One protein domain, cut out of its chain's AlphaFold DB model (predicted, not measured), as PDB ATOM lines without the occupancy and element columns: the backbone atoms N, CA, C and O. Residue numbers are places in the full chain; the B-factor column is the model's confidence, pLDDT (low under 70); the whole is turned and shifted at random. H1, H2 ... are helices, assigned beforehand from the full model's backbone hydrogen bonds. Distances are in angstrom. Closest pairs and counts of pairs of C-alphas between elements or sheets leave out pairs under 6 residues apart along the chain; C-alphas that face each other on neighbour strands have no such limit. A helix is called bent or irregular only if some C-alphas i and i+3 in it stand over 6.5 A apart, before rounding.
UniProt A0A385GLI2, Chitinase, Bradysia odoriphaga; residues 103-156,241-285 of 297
ATOM      1  N   ASP A 103     -20.383 -30.010  21.144       93.94
ATOM      2  CA  ASP A 103     -21.525 -30.275  22.027       93.94
ATOM      3  C   ASP A 103     -22.691 -29.320  21.747       93.94
ATOM      4  O   ASP A 103     -23.844 -29.737  21.689       93.94
ATOM      5  N   GLU A 104     -22.397 -28.044  21.495       97.19
ATOM      6  CA  GLU A 104     -23.399 -27.037  21.137       97.19
ATOM      7  C   GLU A 104     -24.014 -27.300  19.759       97.19
ATOM      8  O   GLU A 104     -25.220 -27.122  19.568       97.19
ATOM      9  N   PHE A 105     -23.210 -27.747  18.791       98.00
ATOM     10  CA  PHE A 105     -23.690 -28.120  17.463       98.00
ATOM     11  C   PHE A 105     -24.623 -29.338  17.529       98.00
ATOM     12  O   PHE A 105     -25.728 -29.303  16.989       98.00
ATOM     13  N   VAL A 106     -24.238 -30.384  18.270       98.31
ATOM     14  CA  VAL A 106     -25.089 -31.561  18.522       98.31
ATOM     15  C   VAL A 106     -26.365 -31.170  19.271       98.31
ATOM     16  O   VAL A 106     -27.462 -31.602  18.900       98.31
ATOM     17  N   ALA A 107     -26.249 -30.329  20.300       98.50
ATOM     18  CA  ALA A 107     -27.387 -29.857  21.079       98.50
ATOM     19  C   ALA A 107     -28.385 -29.075  20.214       98.50
ATOM     20  O   ALA A 107     -29.587 -29.264  20.372       98.50
ATOM     21  N   ALA A 108     -27.916 -28.252  19.268       98.62
ATOM     22  CA  ALA A 108     -28.772 -27.469  18.372       98.62
ATOM     23  C   ALA A 108     -29.684 -28.339  17.495       98.62
ATOM     24  O   ALA A 108     -30.867 -28.018  17.343       98.62
ATOM     25  N   LEU A 109     -29.164 -29.447  16.953       98.69
ATOM     26  CA  LEU A 109     -29.969 -30.396  16.182       98.69
ATOM     27  C   LEU A 109     -30.928 -31.178  17.081       98.69
ATOM     28  O   LEU A 109     -32.132 -31.224  16.819       98.69
ATOM     29  N   THR A 110     -30.412 -31.742  18.170       98.56
ATOM     30  CA  THR A 110     -31.182 -32.643  19.038       98.56
ATOM     31  C   THR A 110     -32.296 -31.932  19.809       98.56
ATOM     32  O   THR A 110     -33.396 -32.475  19.909       98.56
ATOM     33  N   ILE A 111     -32.097 -30.686  20.264       98.50
ATOM     34  CA  ILE A 111     -33.167 -29.889  20.898       98.50
ATOM     35  C   ILE A 111     -34.305 -29.549  19.921       98.50
ATOM     36  O   ILE A 111     -35.437 -29.306  20.334       98.50
ATOM     37  N   ASN A 112     -34.017 -29.544  18.619       98.50
ATOM     38  CA  ASN A 112     -35.002 -29.373  17.554       98.50
ATOM     39  C   ASN A 112     -35.586 -30.708  17.062       98.50
ATOM     40  O   ASN A 112     -36.241 -30.733  16.024       98.50
ATOM     41  N   ALA A 113     -35.384 -31.795  17.815       98.31
ATOM     42  CA  ALA A 113     -35.854 -33.143  17.503       98.31
ATOM     43  C   ALA A 113     -35.301 -33.730  16.189       98.31
ATOM     44  O   ALA A 113     -35.882 -34.663  15.634       98.31
ATOM     45  N   TYR A 114     -34.154 -33.235  15.718       98.50
ATOM     46  CA  TYR A 114     -33.400 -33.875  14.646       98.50
ATOM     47  C   TYR A 114     -32.373 -34.869  15.207       98.50
ATOM     48  O   TYR A 114     -31.949 -34.737  16.361       98.50
ATOM     49  N   PRO A 115     -31.940 -35.866  14.414       97.94
ATOM     50  CA  PRO A 115     -30.844 -36.743  14.805       97.94
ATOM     51  C   PRO A 115     -29.547 -35.971  15.067       97.94
ATOM     52  O   PRO A 115     -29.333 -34.883  14.535       97.94
ATOM     53  N   ALA A 116     -28.665 -36.563  15.873       97.12
ATOM     54  CA  ALA A 116     -27.338 -36.003  16.087       97.12
ATOM     55  C   ALA A 116     -26.564 -35.919  14.752       97.12
ATOM     56  O   ALA A 116     -26.620 -36.867  13.960       97.12
ATOM     57  N   PRO A 117     -25.838 -34.814  14.500       96.81
ATOM     58  CA  PRO A 117     -25.026 -34.661  13.300       96.81
ATOM     59  C   PRO A 117     -23.793 -35.571  13.337       96.81
ATOM     60  O   PRO A 117     -23.386 -36.063  14.392       96.81
ATOM     61  N   SER A 118     -23.146 -35.749  12.187       94.69
ATOM     62  CA  SER A 118     -21.835 -36.395  12.105       94.69
ATOM     63  C   SER A 118     -20.687 -35.412  12.395       94.69
ATOM     64  O   SER A 118     -20.835 -34.205  12.180       94.69
ATOM     65  N   PRO A 119     -19.502 -35.902  12.813       87.00
ATOM     66  CA  PRO A 119     -18.308 -35.064  12.944       87.00
ATOM     67  C   PRO A 119     -17.957 -34.302  11.663       87.00
ATOM     68  O   PRO A 119     -17.568 -33.143  11.741       87.00
ATOM     69  N   ILE A 120     -18.165 -34.919  10.493       85.81
ATOM     70  CA  ILE A 120     -17.927 -34.287   9.185       85.81
ATOM     71  C   ILE A 120     -18.871 -33.097   8.982       85.81
ATOM     72  O   ILE A 120     -18.436 -32.031   8.565       85.81
ATOM     73  N   GLN A 121     -20.157 -33.236   9.321       94.56
ATOM     74  CA  GLN A 121     -21.106 -32.123   9.221       94.56
ATOM     75  C   GLN A 121     -20.691 -30.938  10.096       94.56
ATOM     76  O   GLN A 121     -20.790 -29.798   9.653       94.56
ATOM     77  N   TYR A 122     -20.187 -31.200  11.301       93.75
ATOM     78  CA  TYR A 122     -19.666 -30.151  12.173       93.75
ATOM     79  C   TYR A 122     -18.415 -29.482  11.601       93.75
ATOM     80  O   TYR A 122     -18.375 -28.257  11.501       93.75
ATOM     81  N   THR A 123     -17.406 -30.258  11.190       85.81
ATOM     82  CA  THR A 123     -16.162 -29.683  10.663       85.81
ATOM     83  C   THR A 123     -16.418 -28.883   9.391       85.81
ATOM     84  O   THR A 123     -15.961 -27.748   9.293       85.81
ATOM     85  N   THR A 124     -17.217 -29.403   8.455       88.94
ATOM     86  CA  THR A 124     -17.507 -28.697   7.201       88.94
ATOM     87  C   THR A 124     -18.400 -27.472   7.418       88.94
ATOM     88  O   THR A 124     -18.196 -26.459   6.750       88.94
ATOM     89  N   PHE A 125     -19.329 -27.502   8.385       94.38
ATOM     90  CA  PHE A 125     -20.062 -26.299   8.794       94.38
ATOM     91  C   PHE A 125     -19.100 -25.203   9.262       94.38
ATOM     92  O   PHE A 125     -19.158 -24.085   8.756       94.38
ATOM     93  N   LEU A 126     -18.185 -25.526  10.185       88.12
ATOM     94  CA  LEU A 126     -17.214 -24.561  10.708       88.12
ATOM     95  C   LEU A 126     -16.295 -24.003   9.624       88.12
ATOM     96  O   LEU A 126     -16.031 -22.799   9.598       88.12
ATOM     97  N   GLU A 127     -15.811 -24.865   8.733       82.81
ATOM     98  CA  GLU A 127     -14.967 -24.454   7.618       82.81
ATOM     99  C   GLU A 127     -15.714 -23.558   6.626       82.81
ATOM    100  O   GLU A 127     -15.095 -22.689   6.022       82.81
ATOM    101  N   GLY A 128     -17.024 -23.743   6.456       89.19
ATOM    102  CA  GLY A 128     -17.838 -22.957   5.533       89.19
ATOM    103  C   GLY A 128     -18.219 -21.560   6.037       89.19
ATOM    104  O   GLY A 128     -18.495 -20.687   5.214       89.19
ATOM    105  N   LEU A 129     -18.170 -21.295   7.352       90.31
ATOM    106  CA  LEU A 129     -18.549 -19.991   7.925       90.31
ATOM    107  C   LEU A 129     -17.828 -18.799   7.259       90.31
ATOM    108  O   LEU A 129     -18.519 -17.869   6.837       90.31
ATOM    109  N   PRO A 130     -16.490 -18.812   7.059       84.19
ATOM    110  CA  PRO A 130     -15.802 -17.730   6.355       84.19
ATOM    111  C   PRO A 130     -16.234 -17.583   4.893       84.19
ATOM    112  O   PRO A 130     -16.314 -16.457   4.405       84.19
ATOM    113  N   TYR A 131     -16.547 -18.685   4.198       85.19
ATOM    114  CA  TYR A 131     -17.051 -18.630   2.819       85.19
ATOM    115  C   TYR A 131     -18.436 -17.974   2.757       85.19
ATOM    116  O   TYR A 131     -18.718 -17.221   1.833       85.19
ATOM    117  N   GLY A 132     -19.258 -18.167   3.793       92.19
ATOM    118  CA  GLY A 132     -20.517 -17.449   3.996       92.19
ATOM    119  C   GLY A 132     -20.371 -15.994   4.460       92.19
ATOM    120  O   GLY A 132     -21.388 -15.332   4.642       92.19
ATOM    121  N   LEU A 133     -19.146 -15.496   4.685       91.44
ATOM    122  CA  LEU A 133     -18.846 -14.224   5.370       91.44
ATOM    123  C   LEU A 133     -19.388 -14.139   6.811       91.44
ATOM    124  O   LEU A 133     -19.501 -13.059   7.391       91.44
ATOM    125  N   ILE A 134     -19.673 -15.287   7.423       92.56
ATOM    126  CA  ILE A 134     -20.222 -15.379   8.771       92.56
ATOM    127  C   ILE A 134     -19.079 -15.301   9.778       92.56
ATOM    128  O   ILE A 134     -18.234 -16.193   9.866       92.56
ATOM    129  N   THR A 135     -19.076 -14.235  10.574       88.56
ATOM    130  CA  THR A 135     -18.011 -13.965  11.558       88.56
ATOM    131  C   THR A 135     -18.505 -13.942  12.998       88.56
ATOM    132  O   THR A 135     -17.698 -13.956  13.926       88.56
ATOM    133  N   THR A 136     -19.824 -13.928  13.215       93.31
ATOM    134  CA  THR A 136     -20.411 -13.854  14.556       93.31
ATOM    135  C   THR A 136     -21.118 -15.146  14.930       93.31
ATOM    136  O   THR A 136     -21.733 -15.819  14.102       93.31
ATOM    137  N   ARG A 137     -21.099 -15.463  16.227       94.50
ATOM    138  CA  ARG A 137     -21.813 -16.616  16.793       94.50
ATOM    139  C   ARG A 137     -23.320 -16.516  16.568       94.50
ATOM    140  O   ARG A 137     -23.986 -17.520  16.342       94.50
ATOM    141  N   GLN A 138     -23.845 -15.292  16.605       97.19
ATOM    142  CA  GLN A 138     -25.246 -15.021  16.325       97.19
ATOM    143  C   GLN A 138     -25.602 -15.363  14.878       97.19
ATOM    144  O   GLN A 138     -26.563 -16.092  14.658       97.19
ATOM    145  N   GLU A 139     -24.831 -14.894  13.900       98.38
ATOM    146  CA  GLU A 139     -25.097 -15.191  12.493       98.38
ATOM    147  C   GLU A 139     -24.869 -16.667  12.149       98.38
ATOM    148  O   GLU A 139     -25.679 -17.245  11.430       98.38
ATOM    149  N   ALA A 140     -23.876 -17.322  12.759       98.19
ATOM    150  CA  ALA A 140     -23.695 -18.768  12.637       98.19
ATOM    151  C   ALA A 140     -24.921 -19.554  13.141       98.19
ATOM    152  O   ALA A 140     -25.350 -20.504  12.487       98.19
ATOM    153  N   ALA A 141     -25.534 -19.132  14.253       98.62
ATOM    154  CA  ALA A 141     -26.765 -19.740  14.760       98.62
ATOM    155  C   ALA A 141     -27.954 -19.518  13.808       98.62
ATOM    156  O   ALA A 141     -28.773 -20.421  13.622       98.62
ATOM    157  N   MET A 142     -28.047 -18.334  13.187       98.88
ATOM    158  CA  MET A 142     -29.075 -18.055  12.179       98.88
ATOM    159  C   MET A 142     -28.893 -18.950  10.948       98.88
ATOM    160  O   MET A 142     -29.848 -19.608  10.538       98.88
ATOM    161  N   ALA A 143     -27.673 -19.032  10.412       98.75
ATOM    162  CA  ALA A 143     -27.345 -19.856   9.253       98.75
ATOM    163  C   ALA A 143     -27.616 -21.339   9.507       98.75
ATOM    164  O   ALA A 143     -28.350 -21.961   8.740       98.75
ATOM    165  N   LEU A 144     -27.125 -21.889  10.625       98.81
ATOM    166  CA  LEU A 144     -27.389 -23.280  10.989       98.81
ATOM    167  C   LEU A 144     -28.890 -23.564  11.090       98.81
ATOM    168  O   LEU A 144     -29.347 -24.582  10.580       98.81
ATOM    169  N   THR A 145     -29.660 -22.664  11.707       98.88
ATOM    170  CA  THR A 145     -31.113 -22.853  11.837       98.88
ATOM    171  C   THR A 145     -31.786 -22.937  10.470       98.88
ATOM    172  O   THR A 145     -32.626 -23.812  10.260       98.88
ATOM    173  N   GLN A 146     -31.412 -22.055   9.541       98.88
ATOM    174  CA  GLN A 146     -31.977 -22.076   8.195       98.88
ATOM    175  C   GLN A 146     -31.574 -23.344   7.445       98.88
ATOM    176  O   GLN A 146     -32.440 -24.020   6.902       98.88
ATOM    177  N   PHE A 147     -30.300 -23.739   7.501       98.75
ATOM    178  CA  PHE A 147     -29.840 -24.976   6.871       98.75
ATOM    179  C   PHE A 147     -30.555 -26.205   7.437       98.75
ATOM    180  O   PHE A 147     -31.000 -27.064   6.684       98.75
ATOM    181  N   MET A 148     -30.744 -26.279   8.757       98.62
ATOM    182  CA  MET A 148     -31.518 -27.351   9.383       98.62
ATOM    183  C   MET A 148     -32.970 -27.376   8.900       98.62
ATOM    184  O   MET A 148     -33.498 -28.458   8.663       98.62
ATOM    185  N   HIS A 149     -33.608 -26.212   8.756       98.38
ATOM    186  CA  HIS A 149     -34.981 -26.136   8.267       98.38
ATOM    187  C   HIS A 149     -35.096 -26.638   6.824       98.38
ATOM    188  O   HIS A 149     -35.938 -27.487   6.549       98.38
ATOM    189  N   GLU A 150     -34.234 -26.157   5.926       98.19
ATOM    190  CA  GLU A 150     -34.290 -26.522   4.503       98.19
ATOM    191  C   GLU A 150     -33.965 -27.999   4.251       98.19
ATOM    192  O   GLU A 150     -34.452 -28.597   3.298       98.19
ATOM    193  N   SER A 151     -33.135 -28.608   5.096       98.12
ATOM    194  CA  SER A 151     -32.566 -29.936   4.835       98.12
ATOM    195  C   SER A 151     -33.023 -31.019   5.805       98.12
ATOM    196  O   SER A 151     -32.335 -32.027   5.982       98.12
ATOM    197  N   ASP A 152     -34.170 -30.822   6.457       97.56
ATOM    198  CA  ASP A 152     -34.726 -31.787   7.409       97.56
ATOM    199  C   ASP A 152     -33.698 -32.211   8.483       97.56
ATOM    200  O   ASP A 152     -33.431 -33.393   8.720       97.56
ATOM    201  N   GLY A 153     -33.051 -31.217   9.096       97.94
ATOM    202  CA  GLY A 153     -32.018 -31.425  10.110       97.94
ATOM    203  C   GLY A 153     -30.703 -31.946   9.542       97.94
ATOM    204  O   GLY A 153     -30.098 -32.832  10.138       97.94
ATOM    205  N   LEU A 154     -30.263 -31.417   8.396       97.81
ATOM    206  CA  LEU A 154     -29.040 -31.834   7.701       97.81
ATOM    207  C   LEU A 154     -29.085 -33.282   7.174       97.81
ATOM    208  O   LEU A 154     -28.042 -33.914   7.000       97.81
ATOM    209  N   ARG A 155     -30.275 -33.827   6.901       96.75
ATOM    210  CA  ARG A 155     -30.454 -35.185   6.352       96.75
ATOM    211  C   ARG A 155     -30.710 -35.174   4.852       96.75
ATOM    212  O   ARG A 155     -30.180 -36.014   4.126       96.75
ATOM    213  N   ALA A 156     -31.518 -34.229   4.389       96.38
ATOM    214  CA  ALA A 156     -31.915 -34.118   2.998       96.38
ATOM    215  C   ALA A 156     -30.856 -33.346   2.204       96.38
ATOM    216  O   ALA A 156     -30.682 -32.140   2.366       96.38
ATOM    217  N   PRO A 241     -30.807  -6.549   4.356       97.94
ATOM    218  CA  PRO A 241     -31.059  -5.586   5.427       97.94
ATOM    219  C   PRO A 241     -31.577  -6.239   6.716       97.94
ATOM    220  O   PRO A 241     -32.595  -6.926   6.713       97.94
ATOM    221  N   GLY A 242     -30.873  -6.004   7.827       97.75
ATOM    222  CA  GLY A 242     -31.207  -6.541   9.150       97.75
ATOM    223  C   GLY A 242     -30.460  -7.819   9.543       97.75
ATOM    224  O   GLY A 242     -30.337  -8.088  10.738       97.75
ATOM    225  N   VAL A 243     -29.888  -8.577   8.598       98.38
ATOM    226  CA  VAL A 243     -29.217  -9.852   8.921       98.38
ATOM    227  C   VAL A 243     -28.009  -9.634   9.830       98.38
ATOM    228  O   VAL A 243     -27.954 -10.211  10.911       98.38
ATOM    229  N   GLN A 244     -27.104  -8.711   9.502       96.69
ATOM    230  CA  GLN A 244     -25.944  -8.413  10.364       96.69
ATOM    231  C   GLN A 244     -26.320  -7.755  11.707       96.69
ATOM    232  O   GLN A 244     -25.521  -7.746  12.638       96.69
ATOM    233  N   GLN A 245     -27.547  -7.236  11.834       97.19
ATOM    234  CA  GLN A 245     -28.107  -6.726  13.097       97.19
ATOM    235  C   GLN A 245     -28.776  -7.838  13.918       97.19
ATOM    236  O   GLN A 245     -29.240  -7.605  15.033       97.19
ATOM    237  N   GLY A 246     -28.826  -9.061  13.382       97.81
ATOM    238  CA  GLY A 246     -29.362 -10.217  14.074       97.81
ATOM    239  C   GLY A 246     -30.856 -10.454  13.897       97.81
ATOM    240  O   GLY A 246     -31.422 -11.234  14.668       97.81
ATOM    241  N   HIS A 247     -31.489  -9.787  12.928       98.50
ATOM    242  CA  HIS A 247     -32.904  -9.954  12.613       98.50
ATOM    243  C   HIS A 247     -33.113 -11.285  11.886       98.50
ATOM    244  O   HIS A 247     -32.852 -11.416  10.690       98.50
ATOM    245  N   PHE A 248     -33.595 -12.294  12.605       98.75
ATOM    246  CA  PHE A 248     -33.784 -13.631  12.058       98.75
ATOM    247  C   PHE A 248     -34.852 -13.656  10.955       98.75
ATOM    248  O   PHE A 248     -34.675 -14.335   9.942       98.75
ATOM    249  N   GLY A 249     -35.925 -12.867  11.081       98.62
ATOM    250  CA  GLY A 249     -36.944 -12.746  10.036       98.62
ATOM    251  C   GLY A 249     -36.380 -12.240   8.710       98.62
ATOM    252  O   GLY A 249     -36.789 -12.724   7.658       98.62
ATOM    253  N   ALA A 250     -35.382 -11.352   8.742       98.69
ATOM    254  CA  ALA A 250     -34.694 -10.892   7.536       98.69
ATOM    255  C   ALA A 250     -33.997 -12.042   6.784       98.69
ATOM    256  O   ALA A 250     -34.051 -12.088   5.557       98.69
ATOM    257  N   THR A 251     -33.430 -13.023   7.500       98.81
ATOM    258  CA  THR A 251     -32.845 -14.223   6.869       98.81
ATOM    259  C   THR A 251     -33.918 -15.079   6.192       98.81
ATOM    260  O   THR A 251     -33.746 -15.506   5.055       98.81
ATOM    261  N   THR A 252     -35.076 -15.250   6.841       98.75
ATOM    262  CA  THR A 252     -36.215 -15.988   6.268       98.75
ATOM    263  C   THR A 252     -36.758 -15.278   5.032       98.75
ATOM    264  O   THR A 252     -37.066 -15.919   4.030       98.75
ATOM    265  N   ARG A 253     -36.821 -13.942   5.061       98.56
ATOM    266  CA  ARG A 253     -37.231 -13.135   3.910       98.56
ATOM    267  C   ARG A 253     -36.270 -13.277   2.732       98.56
ATOM    268  O   ARG A 253     -36.743 -13.401   1.606       98.56
ATOM    269  N   ALA A 254     -34.965 -13.271   2.989       98.31
ATOM    270  CA  ALA A 254     -33.948 -13.454   1.958       98.31
ATOM    271  C   ALA A 254     -34.020 -14.841   1.295       98.31
ATOM    272  O   ALA A 254     -33.795 -14.955   0.095       98.31
ATOM    273  N   ILE A 255     -34.361 -15.880   2.064       98.38
ATOM    274  CA  ILE A 255     -34.420 -17.266   1.578       98.38
ATOM    275  C   ILE A 255     -35.751 -17.561   0.878       98.38
ATOM    276  O   ILE A 255     -35.756 -18.064  -0.242       98.38
ATOM    277  N   ASN A 256     -36.883 -17.241   1.512       97.19
ATOM    278  CA  ASN A 256     -38.204 -17.645   1.027       97.19
ATOM    279  C   ASN A 256     -39.311 -16.605   1.284       97.19
ATOM    280  O   ASN A 256     -40.473 -16.931   1.548       97.19
ATOM    281  N   GLY A 257     -38.972 -15.315   1.210       96.62
ATOM    282  CA  GLY A 257     -39.876 -14.230   1.599       96.62
ATOM    283  C   GLY A 257     -41.197 -14.177   0.832       96.62
ATOM    284  O   GLY A 257     -42.215 -13.780   1.402       96.62
ATOM    285  N   ASN A 258     -41.221 -14.614  -0.426       95.69
ATOM    286  CA  ASN A 258     -42.455 -14.650  -1.211       95.69
ATOM    287  C   ASN A 258     -43.475 -15.640  -0.639       95.69
ATOM    288  O   ASN A 258     -44.655 -15.303  -0.541       95.69
ATOM    289  N   LEU A 259     -43.025 -16.827  -0.227       95.31
ATOM    290  CA  LEU A 259     -43.908 -17.873   0.282       95.31
ATOM    291  C   LEU A 259     -44.191 -17.723   1.774       95.31
ATOM    292  O   LEU A 259     -45.304 -18.016   2.194       95.31
ATOM    293  N   GLU A 260     -43.227 -17.251   2.566       97.38
ATOM    294  CA  GLU A 260     -43.325 -17.301   4.033       97.38
ATOM    295  C   GLU A 260     -43.544 -15.945   4.708       97.38
ATOM    296  O   GLU A 260     -44.029 -15.903   5.837       97.38
ATOM    297  N   CYS A 261     -43.228 -14.832   4.035       97.62
ATOM    298  CA  CYS A 261     -43.369 -13.487   4.606       97.62
ATOM    299  C   CYS A 261     -44.497 -12.688   3.946       97.62
ATOM    300  O   CYS A 261     -45.310 -12.072   4.632       97.62
ATOM    301  N   ASN A 262     -44.565 -12.693   2.614       97.00
ATOM    302  CA  ASN A 262     -45.543 -11.908   1.859       97.00
ATOM    303  C   ASN A 262     -46.912 -12.599   1.787       97.00
ATOM    304  O   ASN A 262     -47.933 -11.927   1.673       97.00
ATOM    305  N   ASN A 263     -46.940 -13.930   1.874       95.19
ATOM    306  CA  ASN A 263     -48.163 -14.720   1.909       95.19
ATOM    307  C   ASN A 263     -48.576 -15.006   3.368       95.19
ATOM    308  O   ASN A 263     -47.877 -15.765   4.044       95.19
ATOM    309  N   PRO A 264     -49.727 -14.491   3.850       95.19
ATOM    310  CA  PRO A 264     -50.232 -14.784   5.194       95.19
ATOM    311  C   PRO A 264     -50.366 -16.279   5.497       95.19
ATOM    312  O   PRO A 264     -50.137 -16.710   6.626       95.19
ATOM    313  N   GLY A 265     -50.675 -17.089   4.478       96.19
ATOM    314  CA  GLY A 265     -50.747 -18.542   4.610       96.19
ATOM    315  C   GLY A 265     -49.413 -19.186   4.990       96.19
ATOM    316  O   GLY A 265     -49.424 -20.240   5.614       96.19
ATOM    317  N   GLY A 266     -48.274 -18.558   4.683       96.31
ATOM    318  CA  GLY A 266     -46.936 -19.071   4.985       96.31
ATOM    319  C   GLY A 266     -46.304 -18.534   6.269       96.31
ATOM    320  O   GLY A 266     -45.266 -19.044   6.681       96.31
ATOM    321  N   HIS A 267     -46.926 -17.569   6.961       97.50
ATOM    322  CA  HIS A 267     -46.348 -16.957   8.173       97.50
ATOM    323  C   HIS A 267     -46.036 -17.980   9.274       97.50
ATOM    324  O   HIS A 267     -45.093 -17.811  10.044       97.50
ATOM    325  N   HIS A 268     -46.809 -19.065   9.349       96.94
ATOM    326  CA  HIS A 268     -46.586 -20.140  10.315       96.94
ATOM    327  C   HIS A 268     -45.280 -20.922  10.066       96.94
ATOM    328  O   HIS A 268     -44.706 -21.455  11.017       96.94
ATOM    329  N   LEU A 269     -44.787 -20.970   8.823       97.31
ATOM    330  CA  LEU A 269     -43.497 -21.577   8.477       97.31
ATOM    331  C   LEU A 269     -42.344 -20.690   8.958       97.31
ATOM    332  O   LEU A 269     -41.458 -21.168   9.669       97.31
ATOM    333  N   ALA A 270     -42.433 -19.381   8.707       98.06
ATOM    334  CA  ALA A 270     -41.460 -18.414   9.204       98.06
ATOM    335  C   ALA A 270     -41.399 -18.382  10.746       98.06
ATOM    336  O   ALA A 270     -40.307 -18.375  11.319       98.06
ATOM    337  N   ARG A 271     -42.551 -18.469  11.433       97.88
ATOM    338  CA  ARG A 271     -42.607 -18.634  12.903       97.88
ATOM    339  C   ARG A 271     -41.884 -19.890  13.365       97.88
ATOM    340  O   ARG A 271     -41.090 -19.831  14.298       97.88
ATOM    341  N   ARG A 272     -42.100 -21.019  12.684       97.88
ATOM    342  CA  ARG A 272     -41.430 -22.283  13.014       97.88
ATOM    343  C   ARG A 272     -39.909 -22.159  12.907       97.88
ATOM    344  O   ARG A 272     -39.211 -22.646  13.793       97.88
ATOM    345  N   ARG A 273     -39.388 -21.480  11.877       98.56
ATOM    346  CA  ARG A 273     -37.946 -21.187  11.759       98.56
ATOM    347  C   ARG A 273     -37.447 -20.368  12.954       98.56
ATOM    348  O   ARG A 273     -36.407 -20.695  13.522       98.56
ATOM    349  N   PHE A 274     -38.191 -19.343  13.374       98.69
ATOM    350  CA  PHE A 274     -37.809 -18.513  14.521       98.69
ATOM    351  C   PHE A 274     -37.844 -19.284  15.851       98.69
ATOM    352  O   PHE A 274     -36.930 -19.164  16.663       98.69
ATOM    353  N   GLU A 275     -38.840 -20.145  16.060       98.56
ATOM    354  CA  GLU A 275     -38.891 -21.034  17.225       98.56
ATOM    355  C   GLU A 275     -37.702 -22.004  17.259       98.56
ATOM    356  O   GLU A 275     -37.121 -22.241  18.322       98.56
ATOM    357  N   MET A 276     -37.311 -22.545  16.096       98.69
ATOM    358  CA  MET A 276     -36.103 -23.366  15.977       98.69
ATOM    359  C   MET A 276     -34.857 -22.573  16.373       98.69
ATOM    360  O   MET A 276     -34.055 -23.056  17.174       98.69
ATOM    361  N   TYR A 277     -34.735 -21.339  15.883       98.81
ATOM    362  CA  TYR A 277     -33.627 -20.443  16.204       98.81
ATOM    363  C   TYR A 277     -33.548 -20.136  17.700       98.81
ATOM    364  O   TYR A 277     -32.470 -20.219  18.285       98.81
ATOM    365  N   GLY A 278     -34.681 -19.856  18.350       98.75
ATOM    366  CA  GLY A 278     -34.738 -19.641  19.797       98.75
ATOM    367  C   GLY A 278     -34.195 -20.837  20.590       98.75
ATOM    368  O   GLY A 278     -33.437 -20.653  21.546       98.75
ATOM    369  N   ARG A 279     -34.497 -22.069  20.154       98.75
ATOM    370  CA  ARG A 279     -33.930 -23.287  20.754       98.75
ATOM    371  C   ARG A 279     -32.428 -23.413  20.500       98.75
ATOM    372  O   ARG A 279     -31.700 -23.665  21.456       98.75
ATOM    373  N   VAL A 280     -31.948 -23.162  19.278       98.75
ATOM    374  CA  VAL A 280     -30.501 -23.142  18.966       98.75
ATOM    375  C   VAL A 280     -29.764 -22.137  19.856       98.75
ATOM    376  O   VAL A 280     -28.781 -22.484  20.505       98.75
ATOM    377  N   ARG A 281     -30.280 -20.908  19.971       98.19
ATOM    378  CA  ARG A 281     -29.714 -19.870  20.844       98.19
ATOM    379  C   ARG A 281     -29.601 -20.327  22.294       98.19
ATOM    380  O   ARG A 281     -28.573 -20.069  22.916       98.19
ATOM    381  N   SER A 282     -30.626 -21.013  22.807       98.06
ATOM    382  CA  SER A 282     -30.659 -21.474  24.199       98.06
ATOM    383  C   SER A 282     -29.520 -22.444  24.529       98.06
ATOM    384  O   SER A 282     -28.874 -22.292  25.561       98.06
ATOM    385  N   VAL A 283     -29.211 -23.378  23.624       97.88
ATOM    386  CA  VAL A 283     -28.122 -24.349  23.818       97.88
ATOM    387  C   VAL A 283     -26.752 -23.775  23.471       97.88
ATOM    388  O   VAL A 283     -25.747 -24.275  23.958       97.88
ATOM    389  N   TRP A 284     -26.697 -22.696  22.688       96.19
ATOM    390  CA  TRP A 284     -25.464 -21.959  22.379       96.19
ATOM    391  C   TRP A 284     -25.164 -20.831  23.375       96.19
ATOM    392  O   TRP A 284     -24.239 -20.047  23.144       96.19
ATOM    393  N   GLY A 285     -25.947 -20.695  24.451       94.94
ATOM    394  CA  GLY A 285     -25.745 -19.668  25.478       94.94
ATOM    395  C   GLY A 285     -25.953 -18.230  24.989       94.94
ATOM    396  O   GLY A 285     -25.431 -17.292  25.590       94.94
TER     397      GLY A 285
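What this domain is: This is residues 103 to 156 and 241 to 285 of the 297 residues of the protein "Chitinase" of Bradysia odoriphaga (UniProt A0A385GLI2). The long helix H5 runs along one side of a compact body: H4 folds back beside it in a helical hairpin, H3 crosses it near the middle of the whole, and H1 packs on its residues 279 to 283. H2 is farthest out, near H1 but touching no helix. The printed part has 99 residues with five named helices, H1 to H5 in chain order, and no named strand; its class is all helix. It is compact, with a radius of gyration of the C-alphas of 13.1 A and spans of 38 by 27 by 25 A.

Where its parts are: H5, residues 264 to 283, is 30.4 A long and ends with C-alpha 283 at (-28.122, -24.349, 23.818). H4 is residues 248 to 260, 13.0 A, and H3 residues 137 to 150, 20.1 A. H1, residues 103 to 111, 11.7 A, begins with C-alpha 103 at (-21.525, -30.275, 22.027). H2 is residues 119 to 128, 14.2 A. H4 and H5 are irregular: C-alphas 255 and 258 are 8.9 A apart, and C-alphas 265 and 268 are 7.2 A apart.

How they stand to each other: H5 is the hub, touching three helices. It touches H4 in a hairpin, at a shallow tilt of 28 degrees, opposite ways; their closest C-alphas, of Glu 260 and Gly 266, are 4.1 A apart. With residues 273 to 281 alone it touches H3, at a steep tilt of 49 degrees; the closest C-alphas are those of Thr 145 and Tyr 277, 5.6 A. It touches H1 at a steep tilt of 39 degrees, closest at the C-alphas of Ala 108 and Val 280, 4.7 A. H3 and H4 only just touch, with 3 pairs of C-alphas within 8 A, closest at Met 142 and Phe 248, 6.5 A. H1 and H2 are close but not clearly touching, with the C-alphas of Phe 105 and Tyr 122 6.9 A apart. Every O i to N i+4 pair is within hydrogen-bond range in H1, H2 and H3; H4 has 7 of 9 and H5 14 of 16.

The domain as a whole: The C-alphas farthest apart, of Pro 119 and Pro 264, are 38.6 A apart. Residues 157 to 240 are not printed; C-alphas 156 and 241 are 28.6 A apart across the cut. Of the links printed whole, none is long. No printed residue is under 70 in pLDDT.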